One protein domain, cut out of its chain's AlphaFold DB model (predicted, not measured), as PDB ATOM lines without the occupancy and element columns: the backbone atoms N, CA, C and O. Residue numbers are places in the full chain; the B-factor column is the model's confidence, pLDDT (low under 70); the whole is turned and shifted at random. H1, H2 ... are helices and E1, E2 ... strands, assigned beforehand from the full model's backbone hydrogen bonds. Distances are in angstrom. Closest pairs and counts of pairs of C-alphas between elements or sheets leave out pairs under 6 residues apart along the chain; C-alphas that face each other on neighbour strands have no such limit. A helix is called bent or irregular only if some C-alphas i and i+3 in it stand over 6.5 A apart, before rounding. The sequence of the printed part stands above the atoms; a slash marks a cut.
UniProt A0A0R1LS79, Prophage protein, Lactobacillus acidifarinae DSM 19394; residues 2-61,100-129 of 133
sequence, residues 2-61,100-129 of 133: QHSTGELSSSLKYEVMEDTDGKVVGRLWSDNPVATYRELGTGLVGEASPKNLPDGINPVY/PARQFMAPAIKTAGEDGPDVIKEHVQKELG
ATOM      1  N   GLN A   2     291.110 285.071 437.093       47.31
ATOM      2  CA  GLN A   2     290.486 283.781 436.739       47.31
ATOM      3  C   GLN A   2     290.635 282.698 437.832       47.31
ATOM      4  O   GLN A   2     290.065 281.623 437.702       47.31
ATOM      5  N   HIS A   3     291.351 282.990 438.931       53.19
ATOM      6  CA  HIS A   3     291.724 281.992 439.954       53.19
ATOM      7  C   HIS A   3     291.615 282.478 441.415       53.19
ATOM      8  O   HIS A   3     292.185 281.855 442.302       53.19
ATOM      9  N   SER A   4     290.936 283.597 441.696       55.03
ATOM     10  CA  SER A   4     290.784 284.098 443.075       55.03
ATOM     11  C   SER A   4     289.361 283.863 443.569       55.03
ATOM     12  O   SER A   4     288.426 284.449 443.031       55.03
ATOM     13  N   THR A   5     289.202 283.034 444.599       65.38
ATOM     14  CA  THR A   5     287.920 282.706 445.251       65.38
ATOM     15  C   THR A   5     287.415 283.804 446.194       65.38
ATOM     16  O   THR A   5     286.321 283.685 446.735       65.38
ATOM     17  N   GLY A   6     288.190 284.875 446.416       74.06
ATOM     18  CA  GLY A   6     287.834 285.944 447.362       74.06
ATOM     19  C   GLY A   6     287.983 285.551 448.838       74.06
ATOM     20  O   GLY A   6     287.594 286.315 449.719       74.06
ATOM     21  N   GLU A   7     288.582 284.395 449.121       80.25
ATOM     22  CA  GLU A   7     288.763 283.861 450.476       80.25
ATOM     23  C   GLU A   7     289.508 284.830 451.407       80.25
ATOM     24  O   GLU A   7     289.157 284.997 452.571       80.25
ATOM     25  N   LEU A   8     290.521 285.530 450.886       83.50
ATOM     26  CA  LEU A   8     291.264 286.496 451.687       83.50
ATOM     27  C   LEU A   8     290.372 287.661 452.132       83.50
ATOM     28  O   LEU A   8     290.407 288.037 453.301       83.50
ATOM     29  N   SER A   9     289.559 288.211 451.226       81.69
ATOM     30  CA  SER A   9     288.649 289.310 451.563       81.69
ATOM     31  C   SER A   9     287.579 288.891 452.566       81.69
ATOM     32  O   SER A   9     287.268 289.666 453.464       81.69
ATOM     33  N   SER A  10     287.046 287.670 452.460       83.19
ATOM     34  CA  SER A  10     286.039 287.173 453.404       83.19
ATOM     35  C   SER A  10     286.619 286.782 454.767       83.19
ATOM     36  O   SER A  10     285.866 286.645 455.725       83.19
ATOM     37  N   SER A  11     287.941 286.621 454.879       86.94
ATOM     38  CA  SER A  11     288.611 286.281 456.142       86.94
ATOM     39  C   SER A  11     288.805 287.463 457.100       86.94
ATOM     40  O   SER A  11     289.274 287.263 458.222       86.94
ATOM     41  N   LEU A  12     288.506 288.689 456.659       90.94
ATOM     42  CA  LEU A  12     288.761 289.899 457.436       90.94
ATOM     43  C   LEU A  12     287.692 290.119 458.496       90.94
ATOM     44  O   LEU A  12     286.494 290.038 458.232       90.94
ATOM     45  N   LYS A  13     288.158 290.433 459.698       92.50
ATOM     46  CA  LYS A  13     287.340 290.708 460.872       92.50
ATOM     47  C   LYS A  13     287.637 292.114 461.347       92.50
ATOM     48  O   LYS A  13     288.788 292.545 461.337       92.50
ATOM     49  N   TYR A  14     286.596 292.819 461.751       92.19
ATOM     50  CA  TYR A  14     286.724 294.154 462.300       92.19
ATOM     51  C   TYR A  14     285.776 294.330 463.474       92.19
ATOM     52  O   TYR A  14     284.736 293.675 463.560       92.19
ATOM     53  N   GLU A  15     286.136 295.238 464.366       91.38
ATOM     54  CA  GLU A  15     285.268 295.665 465.451       91.38
ATOM     55  C   GLU A  15     285.541 297.123 465.805       91.38
ATOM     56  O   GLU A  15     286.629 297.651 465.561       91.38
ATOM     57  N   VAL A  16     284.537 297.757 466.397       88.75
ATOM     58  CA  VAL A  16     284.633 299.094 466.973       88.75
ATOM     59  C   VAL A  16     284.286 298.962 468.444       88.75
ATOM     60  O   VAL A  16     283.249 298.395 468.786       88.75
ATOM     61  N   MET A  17     285.163 299.455 469.308       89.00
ATOM     62  CA  MET A  17     285.009 299.370 470.755       89.00
ATOM     63  C   MET A  17     285.382 300.690 471.421       89.00
ATOM     64  O   MET A  17     286.097 301.506 470.846       89.00
ATOM     65  N   GLU A  18     284.906 300.886 472.643       89.12
ATOM     66  CA  GLU A  18     285.374 301.955 473.518       89.12
ATOM     67  C   GLU A  18     286.494 301.396 474.401       89.12
ATOM     68  O   GLU A  18     286.340 300.345 475.028       89.12
ATOM     69  N   ASP A  19     287.651 302.051 474.394       86.94
ATOM     70  CA  ASP A  19     288.754 301.725 475.292       86.94
ATOM     71  C   ASP A  19     288.471 302.263 476.704       86.94
ATOM     72  O   ASP A  19     287.624 303.128 476.913       86.94
ATOM     73  N   THR A  20     289.232 301.783 477.677       82.75
ATOM     74  CA  THR A  20     289.214 302.142 479.099       82.75
ATOM     75  C   THR A  20     289.264 303.653 479.368       82.75
ATOM     76  O   THR A  20     288.735 304.115 480.375       82.75
ATOM     77  N   ASP A  21     289.862 304.421 478.455       87.75
ATOM     78  CA  ASP A  21     289.958 305.886 478.504       87.75
ATOM     79  C   ASP A  21     288.750 306.615 477.869       87.75
ATOM     80  O   ASP A  21     288.788 307.835 477.694       87.75
ATOM     81  N   GLY A  22     287.706 305.894 477.451       84.69
ATOM     82  CA  GLY A  22     286.533 306.450 476.765       84.69
ATOM     83  C   GLY A  22     286.766 306.799 475.290       84.69
ATOM     84  O   GLY A  22     286.046 307.609 474.704       84.69
ATOM     85  N   LYS A  23     287.819 306.245 474.674       86.12
ATOM     86  CA  LYS A  23     288.170 306.497 473.267       86.12
ATOM     87  C   LYS A  23     287.562 305.431 472.369       86.12
ATOM     88  O   LYS A  23     287.709 304.246 472.643       86.12
ATOM     89  N   VAL A  24     286.966 305.838 471.253       84.44
ATOM     90  CA  VAL A  24     286.520 304.901 470.213       84.44
ATOM     91  C   VAL A  24     287.736 304.377 469.445       84.44
ATOM     92  O   VAL A  24     288.498 305.154 468.873       84.44
ATOM     93  N   VAL A  25     287.913 303.056 469.427       87.06
ATOM     94  CA  VAL A  25     289.015 302.347 468.770       87.06
ATOM     95  C   VAL A  25     288.450 301.335 467.778       87.06
ATOM     96  O   VAL A  25     287.656 300.465 468.136       87.06
ATOM     97  N   GLY A  26     288.882 301.434 466.521       87.50
ATOM     98  CA  GLY A  26     288.627 300.424 465.496       87.50
ATOM     99  C   GLY A  26     289.768 299.411 465.425       87.50
ATOM    100  O   GLY A  26     290.937 299.799 465.403       87.50
ATOM    101  N   ARG A  27     289.449 298.115 465.358       89.81
ATOM    102  CA  ARG A  27     290.421 297.039 465.106       89.81
ATOM    103  C   ARG A  27     290.068 296.309 463.817       89.81
ATOM    104  O   ARG A  27     288.896 296.077 463.536       89.81
ATOM    105  N   LEU A  28     291.092 295.927 463.059       91.00
ATOM    106  CA  LEU A  28     290.997 295.100 461.854       91.00
ATOM    107  C   LEU A  28     292.052 294.000 461.955       91.00
ATOM    108  O   LEU A  28     293.225 294.287 462.201       91.00
ATOM    109  N   TRP A  29     291.642 292.750 461.770       91.94
ATOM    110  CA  TRP A  29     292.539 291.600 461.821       91.94
ATOM    111  C   TRP A  29     292.055 290.459 460.921       91.94
ATOM    112  O   TRP A  29     290.950 290.475 460.375       91.94
ATOM    113  N   SER A  30     292.904 289.449 460.760       92.44
ATOM    114  CA  SER A  30     292.564 288.187 460.112       92.44
ATOM    115  C   SER A  30     293.213 287.046 460.878       92.44
ATOM    116  O   SER A  30     294.381 287.139 461.253       92.44
ATOM    117  N   ASP A  31     292.467 285.961 461.055       91.12
ATOM    118  CA  ASP A  31     292.999 284.714 461.617       91.12
ATOM    119  C   ASP A  31     293.574 283.799 460.522       91.12
ATOM    120  O   ASP A  31     294.100 282.725 460.813       91.12
ATOM    121  N   ASN A  32     293.462 284.192 459.245       91.94
ATOM    122  CA  ASN A  32     293.982 283.410 458.134       91.94
ATOM    123  C   ASN A  32     295.497 283.661 457.987       91.94
ATOM    124  O   ASN A  32     295.894 284.790 457.690       91.94
ATOM    125  N   PRO A  33     296.359 282.634 458.098       90.69
ATOM    126  CA  PRO A  33     297.804 282.811 457.944       90.69
ATOM    127  C   PRO A  33     298.195 283.372 456.567       90.69
ATOM    128  O   PRO A  33     299.187 284.092 456.450       90.69
ATOM    129  N   VAL A  34     297.395 283.115 455.523       90.25
ATOM    130  CA  VAL A  34     297.598 283.691 454.184       90.25
ATOM    131  C   VAL A  34     297.553 285.219 454.227       90.25
ATOM    132  O   VAL A  34     298.328 285.868 453.522       90.25
ATOM    133  N   ALA A  35     296.698 285.805 455.072       92.06
ATOM    134  CA  ALA A  35     296.639 287.250 455.264       92.06
ATOM    135  C   ALA A  35     297.956 287.782 455.832       92.06
ATOM    136  O   ALA A  35     298.512 288.729 455.283       92.06
ATOM    137  N   THR A  36     298.502 287.128 456.859       91.88
ATOM    138  CA  THR A  36     299.789 287.496 457.462       91.88
ATOM    139  C   THR A  36     300.931 287.408 456.453       91.88
ATOM    140  O   THR A  36     301.702 288.357 456.311       91.88
ATOM    141  N   TYR A  37     301.025 286.305 455.708       92.38
ATOM    142  CA  TYR A  37     302.073 286.116 454.700       92.38
ATOM    143  C   TYR A  37     301.967 287.105 453.546       92.38
ATOM    144  O   TYR A  37     302.982 287.509 452.984       92.38
ATOM    145  N   ARG A  38     300.750 287.522 453.191       93.19
ATOM    146  CA  ARG A  38     300.553 288.548 452.173       93.19
ATOM    147  C   ARG A  38     300.893 289.936 452.702       93.19
ATOM    148  O   ARG A  38     301.568 290.678 451.998       93.19
ATOM    149  N   GLU A  39     300.473 290.272 453.917       93.31
ATOM    150  CA  GLU A  39     300.722 291.577 454.539       93.31
ATOM    151  C   GLU A  39     302.224 291.814 454.751       93.31
ATOM    152  O   GLU A  39     302.740 292.871 454.403       93.31
ATOM    153  N   LEU A  40     302.939 290.811 455.272       94.88
ATOM    154  CA  LEU A  40     304.344 290.933 455.677       94.88
ATOM    155  C   LEU A  40     305.339 290.375 454.654       94.88
ATOM    156  O   LEU A  40     306.544 290.607 454.787       94.88
ATOM    157  N   GLY A  41     304.862 289.653 453.643       94.69
ATOM    158  CA  GLY A  41     305.709 288.911 452.718       94.69
ATOM    159  C   GLY A  41     306.296 287.651 453.353       94.69
ATOM    160  O   GLY A  41     306.073 287.334 454.522       94.69
ATOM    161  N   THR A  42     307.075 286.918 452.567       94.88
ATOM    162  CA  THR A  42     307.707 285.665 452.980       94.88
ATOM    163  C   THR A  42     309.145 285.551 452.490       94.88
ATOM    164  O   THR A  42     309.499 286.094 451.444       94.88
ATOM    165  N   GLY A  43     309.970 284.818 453.243       95.06
ATOM    166  CA  GLY A  43     311.380 284.571 452.924       95.06
ATOM    167  C   GLY A  43     312.231 285.839 452.788       95.06
ATOM    168  O   GLY A  43     311.834 286.922 453.221       95.06
ATOM    169  N   LEU A  44     313.389 285.700 452.139       95.25
ATOM    170  CA  LEU A  44     314.333 286.794 451.873       95.25
ATOM    171  C   LEU A  44     313.701 287.931 451.055       95.25
ATOM    172  O   LEU A  44     314.022 289.102 451.247       95.25
ATOM    173  N   VAL A  45     312.790 287.595 450.134       95.31
ATOM    174  CA  VAL A  45     312.099 288.598 449.307       95.31
ATOM    175  C   VAL A  45     311.132 289.422 450.154       95.31
ATOM    176  O   VAL A  45     311.081 290.642 450.016       95.31
ATOM    177  N   GLY A  46     310.381 288.775 451.045       95.44
ATOM    178  CA  GLY A  46     309.509 289.446 452.003       95.44
ATOM    179  C   GLY A  46     310.300 290.324 452.962       95.44
ATOM    180  O   GLY A  46     309.936 291.477 453.176       95.44
ATOM    181  N   GLU A  47     311.423 289.830 453.477       95.62
ATOM    182  CA  GLU A  47     312.317 290.586 454.354       95.62
ATOM    183  C   GLU A  47     312.793 291.892 453.708       95.62
ATOM    184  O   GLU A  47     312.554 292.960 454.270       95.62
ATOM    185  N   ALA A  48     313.355 291.812 452.498       95.44
ATOM    186  CA  ALA A  48     313.872 292.964 451.762       95.44
ATOM    187  C   ALA A  48     312.783 293.892 451.191       95.44
ATOM    188  O   ALA A  48     313.081 295.010 450.769       95.44
ATOM    189  N   SER A  49     311.529 293.435 451.123       94.81
ATOM    190  CA  SER A  49     310.445 294.242 450.564       94.81
ATOM    191  C   SER A  49     310.057 295.413 451.481       94.81
ATOM    192  O   SER A  49     310.034 295.253 452.708       94.81
ATOM    193  N   PRO A  50     309.722 296.586 450.908       93.50
ATOM    194  CA  PRO A  50     309.277 297.734 451.683       93.50
ATOM    195  C   PRO A  50     307.930 297.440 452.344       93.50
ATOM    196  O   PRO A  50     307.025 296.879 451.725       93.50
ATOM    197  N   LYS A  51     307.802 297.835 453.609       92.50
ATOM    198  CA  LYS A  51     306.599 297.640 454.416       92.50
ATOM    199  C   LYS A  51     306.520 298.716 455.493       92.50
ATOM    200  O   LYS A  51     307.537 299.104 456.058       92.50
ATOM    201  N   ASN A  52     305.315 299.199 455.751       92.12
ATOM    202  CA  ASN A  52     305.025 300.140 456.819       92.12
ATOM    203  C   ASN A  52     304.729 299.350 458.097       92.12
ATOM    204  O   ASN A  52     303.668 298.730 458.207       92.12
ATOM    205  N   LEU A  53     305.684 299.329 459.021       90.81
ATOM    206  CA  LEU A  53     305.556 298.651 460.306       90.81
ATOM    207  C   LEU A  53     305.630 299.675 461.439       90.81
ATOM    208  O   LEU A  53     306.349 300.664 461.302       90.81
ATOM    209  N   PRO A  54     304.929 299.435 462.559       89.12
ATOM    210  CA  PRO A  54     305.123 300.223 463.765       89.12
ATOM    211  C   PRO A  54     306.571 300.149 464.263       89.12
ATOM    212  O   PRO A  54     307.249 299.130 464.087       89.12
ATOM    213  N   ASP A  55     307.015 301.205 464.942       90.19
ATOM    214  CA  ASP A  55     308.350 301.259 465.533       90.19
ATOM    215  C   ASP A  55     308.596 300.080 466.487       90.19
ATOM    216  O   ASP A  55     307.735 299.683 467.274       90.19
ATOM    217  N   GLY A  56     309.797 299.501 466.411       90.75
ATOM    218  CA  GLY A  56     310.206 298.365 467.243       90.75
ATOM    219  C   GLY A  56     309.714 296.992 466.766       90.75
ATOM    220  O   GLY A  56     310.162 295.977 467.304       90.75
ATOM    221  N   ILE A  57     308.865 296.919 465.735       90.00
ATOM    222  CA  ILE A  57     308.391 295.647 465.176       90.00
ATOM    223  C   ILE A  57     309.330 295.156 464.074       90.00
ATOM    224  O   ILE A  57     309.435 295.755 463.007       90.00
ATOM    225  N   ASN A  58     309.974 294.012 464.318       90.88
ATOM    226  CA  ASN A  58     310.921 293.387 463.393       90.88
ATOM    227  C   ASN A  58     310.526 291.920 463.146       90.88
ATOM    228  O   ASN A  58     310.894 291.050 463.940       90.88
ATOM    229  N   PRO A  59     309.747 291.620 462.088       91.94
ATOM    230  CA  PRO A  59     309.381 290.247 461.756       91.94
ATOM    231  C   PRO A  59     310.617 289.420 461.390       91.94
ATOM    232  O   PRO A  59     311.521 289.907 460.714       91.94
ATOM    233  N   VAL A  60     310.633 288.153 461.802       93.88
ATOM    234  CA  VAL A  60     311.715 287.214 461.484       93.88
ATOM    235  C   VAL A  60     311.311 286.363 460.284       93.88
ATOM    236  O   VAL A  60     310.224 285.784 460.263       93.88
ATOM    237  N   TYR A  61     312.202 286.259 459.299       94.69
ATOM    238  CA  TYR A  61     311.945 285.566 458.038       94.69
ATOM    239  C   TYR A  61     312.799 284.313 457.877       94.69
ATOM    240  O   TYR A  61     313.914 284.209 458.395       94.69
ATOM    241  N   PRO A 100     307.168 289.055 448.005       94.69
ATOM    242  CA  PRO A 100     307.221 290.389 448.590       94.69
ATOM    243  C   PRO A 100     305.971 290.676 449.428       94.69
ATOM    244  O   PRO A 100     304.889 290.156 449.136       94.69
ATOM    245  N   ALA A 101     306.113 291.554 450.420       95.44
ATOM    246  CA  ALA A 101     304.994 292.105 451.167       95.44
ATOM    247  C   ALA A 101     304.025 292.845 450.235       95.44
ATOM    248  O   ALA A 101     304.421 293.557 449.309       95.44
ATOM    249  N   ARG A 102     302.731 292.657 450.478       93.88
ATOM    250  CA  ARG A 102     301.616 293.292 449.774       93.88
ATOM    251  C   ARG A 102     300.592 293.731 450.810       93.88
ATOM    252  O   ARG A 102     299.537 293.110 450.941       93.88
ATOM    253  N   GLN A 103     300.951 294.781 451.545       92.88
ATOM    254  CA  GLN A 103     300.121 295.331 452.608       92.88
ATOM    255  C   GLN A 103     298.771 295.792 452.073       92.88
ATOM    256  O   GLN A 103     298.686 296.498 451.066       92.88
ATOM    257  N   PHE A 104     297.723 295.388 452.770       92.25
ATOM    258  CA  PHE A 104     296.348 295.749 452.477       92.25
ATOM    259  C   PHE A 104     295.590 296.155 453.747       92.25
ATOM    260  O   PHE A 104     294.694 296.987 453.653       92.25
ATOM    261  N   MET A 105     295.970 295.650 454.929       91.88
ATOM    262  CA  MET A 105     295.350 296.048 456.202       91.88
ATOM    263  C   MET A 105     295.959 297.332 456.767       91.88
ATOM    264  O   MET A 105     295.225 298.258 457.103       91.88
ATOM    265  N   ALA A 106     297.289 297.419 456.841       90.56
ATOM    266  CA  ALA A 106     297.983 298.603 457.345       90.56
ATOM    267  C   ALA A 106     297.597 299.902 456.604       90.56
ATOM    268  O   ALA A 106     297.252 300.880 457.273       90.56
ATOM    269  N   PRO A 107     297.593 299.954 455.253       91.38
ATOM    270  CA  PRO A 107     297.128 301.145 454.547       91.38
ATOM    271  C   PRO A 107     295.638 301.421 454.782       91.38
ATOM    272  O   PRO A 107     295.274 302.579 454.945       91.38
ATOM    273  N   ALA A 108     294.790 300.389 454.865       89.75
ATOM    274  CA  ALA A 108     293.358 300.570 455.102       89.75
ATOM    275  C   ALA A 108     293.068 301.209 456.468       89.75
ATOM    276  O   ALA A 108     292.272 302.140 456.545       89.75
ATOM    277  N   ILE A 109     293.746 300.763 457.532       88.69
ATOM    278  CA  ILE A 109     293.623 301.369 458.869       88.69
ATOM    279  C   ILE A 109     294.120 302.815 458.854       88.69
ATOM    280  O   ILE A 109     293.485 303.684 459.445       88.69
ATOM    281  N   LYS A 110     295.239 303.084 458.169       89.88
ATOM    282  CA  LYS A 110     295.776 304.441 458.055       89.88
ATOM    283  C   LYS A 110     294.764 305.381 457.394       89.88
ATOM    284  O   LYS A 110     294.446 306.411 457.975       89.88
ATOM    285  N   THR A 111     294.229 304.998 456.236       90.44
ATOM    286  CA  THR A 111     293.219 305.787 455.516       90.44
ATOM    287  C   THR A 111     291.950 305.964 456.345       90.44
ATOM    288  O   THR A 111     291.468 307.080 456.482       90.44
ATOM    289  N   ALA A 112     291.452 304.907 456.996       87.12
ATOM    290  CA  ALA A 112     290.285 305.016 457.872       87.12
ATOM    291  C   ALA A 112     290.508 305.988 459.048       87.12
ATOM    292  O   ALA A 112     289.580 306.680 459.463       87.12
ATOM    293  N   GLY A 113     291.732 306.055 459.582       86.50
ATOM    294  CA  GLY A 113     292.104 307.021 460.615       86.50
ATOM    295  C   GLY A 113     292.192 308.463 460.103       86.50
ATOM    296  O   GLY A 113     291.814 309.379 460.828       86.50
ATOM    297  N   GLU A 114     292.667 308.662 458.872       90.00
ATOM    298  CA  GLU A 114     292.744 309.976 458.213       90.00
ATOM    299  C   GLU A 114     291.346 310.515 457.860       90.00
ATOM    300  O   GLU A 114     291.059 311.678 458.135       90.00
ATOM    301  N   ASP A 115     290.461 309.659 457.342       90.69
ATOM    302  CA  ASP A 115     289.113 310.032 456.887       90.69
ATOM    303  C   ASP A 115     288.087 310.132 458.033       90.69
ATOM    304  O   ASP A 115     287.029 310.752 457.896       90.69
ATOM    305  N   GLY A 116     288.374 309.520 459.186       86.31
ATOM    306  CA  GLY A 116     287.447 309.408 460.318       86.31
ATOM    307  C   GLY A 116     286.804 310.730 460.773       86.31
ATOM    308  O   GLY A 116     285.579 310.771 460.926       86.31
ATOM    309  N   PRO A 117     287.566 311.823 460.979       87.62
ATOM    310  CA  PRO A 117     287.005 313.109 461.394       87.62
ATOM    311  C   PRO A 117     285.996 313.691 460.398       87.62
ATOM    312  O   PRO A 117     284.965 314.228 460.814       87.62
ATOM    313  N   ASP A 118     286.270 313.566 459.100       92.00
ATOM    314  CA  ASP A 118     285.394 314.083 458.048       92.00
ATOM    315  C   ASP A 118     284.109 313.256 457.955       92.00
ATOM    316  O   ASP A 118     283.018 313.828 457.935       92.00
ATOM    317  N   VAL A 119     284.211 311.926 458.046       89.19
ATOM    318  CA  VAL A 119     283.043 311.029 458.089       89.19
ATOM    319  C   VAL A 119     282.133 311.354 459.278       89.19
ATOM    320  O   VAL A 119     280.913 311.439 459.126       89.19
ATOM    321  N   ILE A 120     282.706 311.580 460.466       87.94
ATOM    322  CA  ILE A 120     281.933 311.956 461.661       87.94
ATOM    323  C   ILE A 120     281.242 313.306 461.448       87.94
ATOM    324  O   ILE A 120     280.054 313.451 461.741       87.94
ATOM    325  N   LYS A 121     281.969 314.298 460.924       92.56
ATOM    326  CA  LYS A 121     281.433 315.638 460.669       92.56
ATOM    327  C   LYS A 121     280.262 315.602 459.691       92.56
ATOM    328  O   LYS A 121     279.231 316.216 459.970       92.56
ATOM    329  N   GLU A 122     280.402 314.890 458.578       93.75
ATOM    330  CA  GLU A 122     279.341 314.729 457.582       93.75
ATOM    331  C   GLU A 122     278.101 314.067 458.188       93.75
ATOM    332  O   GLU A 122     276.979 314.532 457.973       93.75
ATOM    333  N   HIS A 123     278.297 313.027 459.002       92.12
ATOM    334  CA  HIS A 123     277.199 312.327 459.660       92.12
ATOM    335  C   HIS A 123     276.437 313.239 460.633       92.12
ATOM    336  O   HIS A 123     275.213 313.332 460.566       92.12
ATOM    337  N   VAL A 124     277.153 313.993 461.476       93.19
ATOM    338  CA  VAL A 124     276.544 314.949 462.418       93.19
ATOM    339  C   VAL A 124     275.795 316.064 461.681       93.19
ATOM    340  O   VAL A 124     274.686 316.426 462.072       93.19
ATOM    341  N   GLN A 125     276.368 316.614 460.605       93.75
ATOM    342  CA  GLN A 125     275.715 317.660 459.810       93.75
ATOM    343  C   GLN A 125     274.415 317.175 459.168       93.75
ATOM    344  O   GLN A 125     273.430 317.916 459.144       93.75
ATOM    345  N   LYS A 126     274.407 315.938 458.666       94.50
ATOM    346  CA  LYS A 126     273.224 315.325 458.070       94.50
ATOM    347  C   LYS A 126     272.091 315.187 459.092       94.50
ATOM    348  O   LYS A 126     270.993 315.667 458.828       94.50
ATOM    349  N   GLU A 127     272.373 314.609 460.259       93.50
ATOM    350  CA  GLU A 127     271.385 314.405 461.332       93.50
ATOM    351  C   GLU A 127     270.798 315.734 461.838       93.50
ATOM    352  O   GLU A 127     269.584 315.881 461.977       93.50
ATOM    353  N   LEU A 128     271.637 316.759 462.035       92.31
ATOM    354  CA  LEU A 128     271.164 318.098 462.412       92.31
ATOM    355  C   LEU A 128     270.249 318.720 461.346       92.31
ATOM    356  O   LEU A 128     269.282 319.404 461.682       92.31
ATOM    357  N   GLY A 129     270.545 318.491 460.064       92.62
ATOM    358  CA  GLY A 129     269.719 318.958 458.953       92.62
ATOM    359  C   GLY A 129     268.373 318.236 458.837       92.62
ATOM    360  O   GLY A 129     267.407 318.835 458.367       92.62
TER     361      GLY A 129
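AT A GLANCE: This is residues 2 to 61 and 100 to 129 of the 133 residues of the protein "Prophage protein" of Lactobacillus acidifarinae DSM 19394 (UniProt A0A0R1LS79). A two-stranded hairpin, E1 and E2, has the first arm of a long bent helix, H4a, running alongside E2, while residues 114 to 129 of that helix stick out as a free arm. Three short helices, H1, H2 and H3, lie toward the other end, where residues 49 to 61 form a loop without a named element. The printed part has 90 residues, with four named helices and two named strands in the order H1, E1, E2, H2, H3, H4; the sheet E1 - E2 is antiparallel and the class is mixed, helices and strands. The whole is loose, with a radius of gyration of the C-alphas of 16.8 A and spans of 54 by 39 by 22 A.

HOW THE PARTS SIT: Look first at H1, residues 7 to 10, and H2, residues 33 to 40: they are close but not clearly touching, with the closest C-alphas, Leu 8 and Ala 35, 6.5 A apart. Next find the hairpin of E1, residues 12 to 18, and E2, residues 24 to 30, antiparallel at 160 degrees; N 15 and O 27, 3.0 A apart, and N 25 and O 17, 2.8 A apart, are within hydrogen-bond range. H3, residues 43 to 48, is close to H2 but not clearly touching, with the closest C-alphas, Leu 40 and Gly 46, 6.5 A apart; they run the same way at a shallow tilt of 29 degrees. H4, residues 105 to 129, was assigned as one helix by its hydrogen bonds but is bent: C-alphas 114 and 117 are 7.3 A apart, and its arms H4a, residues 105 to 114, and H4b, residues 117 to 129, stand at a steep tilt of 50 degrees. The closest C-alphas of E2 and H4a, Leu 28 and Met 105, are 7.2 A apart. H4b is apart from E1, E2 and H2, among others. Every O i to N i+4 pair is within hydrogen-bond range in H2, H3, H4a and H4b; H1 is too short for such a pair.

IN THESE COORDINATES: Find C-alpha 7 at (288.763, 283.861, 450.476), where H1 begins; it is 5.2 A long. E1 and E2 are each 20.4 A long, H2 10.7 A and H3 8.8 A. From C-alpha 105 at (295.350, 296.048, 456.202), H4a runs 14.3 A; H4b runs 18.4 A to C-alpha 129 at (269.719, 318.958, 458.953).

THE WHOLE: The two C-alphas farthest apart, those of Leu 44 and Gly 129, are 55.5 A apart. Residues 62 to 99 are not printed, and C-alphas 61 and 100 are 11.6 A apart across this cut, which lies in the link from H3 to H4. The links that are printed whole are tight. The mean pLDDT of the printed part is 89.0, and residues 2 to 5 are under 70.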